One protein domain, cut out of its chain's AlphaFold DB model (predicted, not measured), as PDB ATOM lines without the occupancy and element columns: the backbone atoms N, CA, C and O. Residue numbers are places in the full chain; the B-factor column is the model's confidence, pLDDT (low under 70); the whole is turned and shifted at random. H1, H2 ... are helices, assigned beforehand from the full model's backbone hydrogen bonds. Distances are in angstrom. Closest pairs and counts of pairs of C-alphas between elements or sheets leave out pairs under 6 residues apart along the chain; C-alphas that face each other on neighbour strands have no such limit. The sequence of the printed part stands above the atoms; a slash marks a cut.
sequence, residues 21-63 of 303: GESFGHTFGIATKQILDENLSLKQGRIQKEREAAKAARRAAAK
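AT A GLANCE: This is residues 21 to 63 of the 303 residues of an uncharacterized protein of Synchytrium microbalum (UniProt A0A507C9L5). A long helix, H3, sticks out as an arm, and the shorter H1 makes the other limb of an open L, with the small turn H2 at the corner. Residues 21 to 27 form a hooked tail before H1. The printed part has 43 residues, with three named helices in the order H1, H2, H3 and no named strand; the class is all helix. It is extended, with a radius of gyration of the C-alphas of 15.5 A and spans of 49 by 16 by 14 A.

HOW THE PARTS SIT: H3, residues 46 to 61, touches no helix. It is close to but not clearly touching H2, residues 40 to 43; their closest C-alphas, of Ser 41 and Ile 47, are 7.8 A apart. H2 and H1, residues 28 to 38, only just touch, and only at the corner by their link, with 3 pairs of C-alphas within 8 A; the closest, of Leu 36 and Lys 43, are 5.8 A apart. H1 and H3 are apart. In H1 and H3 every O i to N i+4 pair is within hydrogen-bond range; H2 is too short for such a pair.

IN THESE COORDINATES: H3 measures 22.1 A from C-alpha 46 to C-alpha 61 at (197.928, 135.581, 95.656). H1 measures 15.4 A from C-alpha 28 at (182.087, 118.891, 63.534), and H2 4.9 A.

THE WHOLE: The C-alphas farthest apart, of Gly 25 and Lys 63, are 49.4 A apart. The printed part has no cut, and both links are tight. Mean pLDDT of the printed part is 75.3; residues 40 to 45, 47 and 61 to 63 are under 70.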
ATOM      1  N   GLY A  21     183.879 111.804  70.099       76.94
ATOM      2  CA  GLY A  21     184.304 110.587  69.402       76.94
ATOM      3  C   GLY A  21     183.211 109.524  69.254       76.94
ATOM      4  O   GLY A  21     183.428 108.552  68.541       76.94
ATOM      5  N   GLU A  22     182.065 109.698  69.914       81.44
ATOM      6  CA  GLU A  22     180.908 108.793  69.859       81.44
ATOM      7  C   GLU A  22     179.812 109.327  68.919       81.44
ATOM      8  O   GLU A  22     178.915 108.584  68.523       81.44
ATOM      9  N   SER A  23     179.888 110.605  68.525       75.12
ATOM     10  CA  SER A  23     178.984 111.214  67.548       75.12
ATOM     11  C   SER A  23     179.490 110.992  66.118       75.12
ATOM     12  O   SER A  23     180.559 111.475  65.741       75.12
ATOM     13  N   PHE A  24     178.707 110.288  65.299       77.62
ATOM     14  CA  PHE A  24     179.012 110.021  63.891       77.62
ATOM     15  C   PHE A  24     177.879 110.532  62.995       77.62
ATOM     16  O   PHE A  24     176.718 110.528  63.389       77.62
ATOM     17  N   GLY A  25     178.202 110.966  61.772       81.94
ATOM     18  CA  GLY A  25     177.197 111.387  60.782       81.94
ATOM     19  C   GLY A  25     176.803 112.871  60.810       81.94
ATOM     20  O   GLY A  25     175.999 113.301  59.985       81.94
ATOM     21  N   HIS A  26     177.402 113.678  61.687       79.25
ATOM     22  CA  HIS A  26     177.251 115.135  61.702       79.25
ATOM     23  C   HIS A  26     178.579 115.836  61.398       79.25
ATOM     24  O   HIS A  26     179.656 115.305  61.668       79.25
ATOM     25  N   THR A  27     178.516 117.044  60.830       81.69
ATOM     26  CA  THR A  27     179.712 117.886  60.701       81.69
ATOM     27  C   THR A  27     180.169 118.327  62.086       81.69
ATOM     28  O   THR A  27     179.353 118.515  62.989       81.69
ATOM     29  N   PHE A  28     181.477 118.522  62.253       77.38
ATOM     30  CA  PHE A  28     182.087 118.891  63.534       77.38
ATOM     31  C   PHE A  28     181.358 120.057  64.227       77.38
ATOM     32  O   PHE A  28     181.047 119.979  65.410       77.38
ATOM     33  N   GLY A  29     180.996 121.112  63.489       74.44
ATOM     34  CA  GLY A  29     180.263 122.254  64.048       74.44
ATOM     35  C   GLY A  29     178.873 121.901  64.595       74.44
ATOM     36  O   GLY A  29     178.478 122.414  65.638       74.44
ATOM     37  N   ILE A  30     178.143 120.999  63.932       79.06
ATOM     38  CA  ILE A  30     176.808 120.566  64.370       79.06
ATOM     39  C   ILE A  30     176.921 119.613  65.563       79.06
ATOM     40  O   ILE A  30     176.227 119.809  66.558       79.06
ATOM     41  N   ALA A  31     177.838 118.642  65.495       81.88
ATOM     42  CA  ALA A  31     178.073 117.680  66.569       81.88
ATOM     43  C   ALA A  31     178.486 118.384  67.870       81.88
ATOM     44  O   ALA A  31     177.917 118.149  68.931       81.88
ATOM     45  N   THR A  32     179.431 119.325  67.784       76.00
ATOM     46  CA  THR A  32     179.871 120.108  68.948       76.00
ATOM     47  C   THR A  32     178.755 120.978  69.526       76.00
ATOM     48  O   THR A  32     178.627 121.047  70.746       76.00
ATOM     49  N   LYS A  33     177.910 121.594  68.687       76.00
ATOM     50  CA  LYS A  33     176.747 122.376  69.138       76.00
ATOM     51  C   LYS A  33     175.734 121.506  69.886       76.00
ATOM     52  O   LYS A  33     175.339 121.869  70.989       76.00
ATOM     53  N   GLN A  34     175.369 120.354  69.324       79.12
ATOM     54  CA  GLN A  34     174.440 119.409  69.954       79.12
ATOM     55  C   GLN A  34     174.965 118.938  71.314       79.12
ATOM     56  O   GLN A  34     174.269 119.066  72.317       79.12
ATOM     57  N   ILE A  35     176.233 118.520  71.383       79.31
ATOM     58  CA  ILE A  35     176.849 118.055  72.634       79.31
ATOM     59  C   ILE A  35     176.894 119.171  73.693       79.31
ATOM     60  O   ILE A  35     176.687 118.904  74.881       79.31
ATOM     61  N   LEU A  36     177.155 120.422  73.291       74.75
ATOM     62  CA  LEU A  36     177.159 121.581  74.194       74.75
ATOM     63  C   LEU A  36     175.757 121.954  74.694       74.75
ATOM     64  O   LEU A  36     175.622 122.371  75.846       74.75
ATOM     65  N   ASP A  37     174.731 121.810  73.854       75.75
ATOM     66  CA  ASP A  37     173.341 122.094  74.216       75.75
ATOM     67  C   ASP A  37     172.737 121.010  75.122       75.75
ATOM     68  O   ASP A  37     171.974 121.340  76.037       75.75
ATOM     69  N   GLU A  38     173.109 119.747  74.902       77.94
ATOM     70  CA  GLU A  38     172.663 118.582  75.677       77.94
ATOM     71  C   GLU A  38     173.328 118.512  77.061       77.94
ATOM     72  O   GLU A  38     172.680 118.205  78.066       77.94
ATOM     73  N   ASN A  39     174.616 118.853  77.159       70.94
ATOM     74  CA  ASN A  39     175.340 118.823  78.426       70.94
ATOM     75  C   ASN A  39     175.154 120.128  79.217       70.94
ATOM     76  O   ASN A  39     175.924 121.083  79.069       70.94
ATOM     77  N   LEU A  40     174.202 120.139  80.162       65.69
ATOM     78  CA  LEU A  40     173.946 121.283  81.059       65.69
ATOM     79  C   LEU A  40     175.211 121.822  81.756       65.69
ATOM     80  O   LEU A  40     175.346 123.031  81.942       65.69
ATOM     81  N   SER A  41     176.147 120.943  82.129       64.44
ATOM     82  CA  SER A  41     177.404 121.320  82.798       64.44
ATOM     83  C   SER A  41     178.321 122.171  81.906       64.44
ATOM     84  O   SER A  41     178.941 123.132  82.375       64.44
ATOM     85  N   LEU A  42     178.363 121.862  80.603       65.12
ATOM     86  CA  LEU A  42     179.129 122.617  79.608       65.12
ATOM     87  C   LEU A  42     178.412 123.919  79.240       65.12
ATOM     88  O   LEU A  42     179.054 124.968  79.184       65.12
ATOM     89  N   LYS A  43     177.080 123.880  79.100       66.25
ATOM     90  CA  LYS A  43     176.231 125.047  78.811       66.25
ATOM     91  C   LYS A  43     176.310 126.138  79.880       66.25
ATOM     92  O   LYS A  43     176.296 127.325  79.570       66.25
ATOM     93  N   GLN A  44     176.405 125.748  81.151       65.06
ATOM     94  CA  GLN A  44     176.502 126.688  82.272       65.06
ATOM     95  C   GLN A  44     177.926 127.223  82.502       65.06
ATOM     96  O   GLN A  44     178.111 128.146  83.305       65.06
ATOM     97  N   GLY A  45     178.936 126.658  81.825       69.94
ATOM     98  CA  GLY A  45     180.331 127.094  81.926       69.94
ATOM     99  C   GLY A  45     180.907 126.983  83.341       69.94
ATOM    100  O   GLY A  45     181.829 127.716  83.691       69.94
ATOM    101  N   ARG A  46     180.368 126.100  84.195       70.00
ATOM    102  CA  ARG A  46     180.754 126.013  85.616       70.00
ATOM    103  C   ARG A  46     182.251 125.737  85.784       70.00
ATOM    104  O   ARG A  46     182.922 126.440  86.531       70.00
ATOM    105  N   ILE A  47     182.784 124.806  84.996       69.94
ATOM    106  CA  ILE A  47     184.216 124.464  84.965       69.94
ATOM    107  C   ILE A  47     185.069 125.656  84.500       69.94
ATOM    108  O   ILE A  47     186.176 125.858  84.993       69.94
ATOM    109  N   GLN A  48     184.568 126.473  83.566       72.44
ATOM    110  CA  GLN A  48     185.274 127.668  83.092       72.44
ATOM    111  C   GLN A  48     185.324 128.726  84.192       72.44
ATOM    112  O   GLN A  48     186.404 129.223  84.494       72.44
ATOM    113  N   LYS A  49     184.192 128.986  84.856       79.56
ATOM    114  CA  LYS A  49     184.107 129.915  85.991       79.56
ATOM    115  C   LYS A  49     184.987 129.471  87.157       79.56
ATOM    116  O   LYS A  49     185.697 130.295  87.718       79.56
ATOM    117  N   GLU A  50     184.999 128.183  87.494       81.06
ATOM    118  CA  GLU A  50     185.872 127.626  88.536       81.06
ATOM    119  C   GLU A  50     187.356 127.762  88.159       81.06
ATOM    120  O   GLU A  50     188.177 128.166  88.983       81.06
ATOM    121  N   ARG A  51     187.714 127.506  86.894       78.69
ATOM    122  CA  ARG A  51     189.090 127.653  86.400       78.69
ATOM    123  C   ARG A  51     189.535 129.114  86.343       78.69
ATOM    124  O   ARG A  51     190.681 129.415  86.680       78.69
ATOM    125  N   GLU A  52     188.654 130.018  85.934       82.06
ATOM    126  CA  GLU A  52     188.892 131.461  85.952       82.06
ATOM    127  C   GLU A  52     189.005 131.986  87.379       82.06
ATOM    128  O   GLU A  52     189.942 132.731  87.659       82.06
ATOM    129  N   ALA A  53     188.148 131.537  88.298       84.88
ATOM    130  CA  ALA A  53     188.222 131.867  89.716       84.88
ATOM    131  C   ALA A  53     189.525 131.354  90.347       84.88
ATOM    132  O   ALA A  53     190.200 132.110  91.040       84.88
ATOM    133  N   ALA A  54     189.951 130.124  90.047       83.81
ATOM    134  CA  ALA A  54     191.231 129.583  90.509       83.81
ATOM    135  C   ALA A  54     192.428 130.357  89.927       83.81
ATOM    136  O   ALA A  54     193.393 130.660  90.633       83.81
ATOM    137  N   LYS A  55     192.365 130.731  88.642       82.44
ATOM    138  CA  LYS A  55     193.393 131.555  87.987       82.44
ATOM    139  C   LYS A  55     193.425 132.973  88.567       82.44
ATOM    140  O   LYS A  55     194.511 133.520  88.753       82.44
ATOM    141  N   ALA A  56     192.267 133.547  88.886       83.94
ATOM    142  CA  ALA A  56     192.128 134.845  89.533       83.94
ATOM    143  C   ALA A  56     192.641 134.811  90.977       83.94
ATOM    144  O   ALA A  56     193.428 135.677  91.340       83.94
ATOM    145  N   ALA A  57     192.298 133.785  91.760       83.69
ATOM    146  CA  ALA A  57     192.800 133.576  93.117       83.69
ATOM    147  C   ALA A  57     194.326 133.421  93.130       83.69
ATOM    148  O   ALA A  57     195.011 134.080  93.906       83.69
ATOM    149  N   ARG A  58     194.884 132.644  92.194       78.44
ATOM    150  CA  ARG A  58     196.337 132.494  92.029       78.44
ATOM    151  C   ARG A  58     197.017 133.801  91.601       78.44
ATOM    152  O   ARG A  58     198.124 134.086  92.043       78.44
ATOM    153  N   ARG A  59     196.361 134.617  90.769       75.25
ATOM    154  CA  ARG A  59     196.857 135.942  90.349       75.25
ATOM    155  C   ARG A  59     196.711 137.002  91.447       75.25
ATOM    156  O   ARG A  59     197.515 137.925  91.486       75.25
ATOM    157  N   ALA A  60     195.714 136.875  92.319       74.12
ATOM    158  CA  ALA A  60     195.536 137.702  93.507       74.12
ATOM    159  C   ALA A  60     196.560 137.343  94.595       74.12
ATOM    160  O   ALA A  60     197.149 138.243  95.179       74.12
ATOM    161  N   ALA A  61     196.849 136.051  94.788       66.88
ATOM    162  CA  ALA A  61     197.928 135.581  95.656       66.88
ATOM    163  C   ALA A  61     199.304 136.050  95.153       66.88
ATOM    164  O   ALA A  61     200.071 136.607  95.918       66.88
ATOM    165  N   ALA A  62     199.578 135.956  93.846       62.88
ATOM    166  CA  ALA A  62     200.815 136.476  93.249       62.88
ATOM    167  C   ALA A  62     200.952 138.015  93.289       62.88
ATOM    168  O   ALA A  62     202.011 138.541  92.963       62.88
ATOM    169  N   LYS A  63     199.878 138.743  93.626       55.72
ATOM    170  CA  LYS A  63     199.888 140.196  93.846       55.72
ATOM    171  C   LYS A  63     200.114 140.575  95.311       55.72
ATOM    172  O   LYS A  63     200.207 141.771  95.579       55.72
TER     173      LYS A  63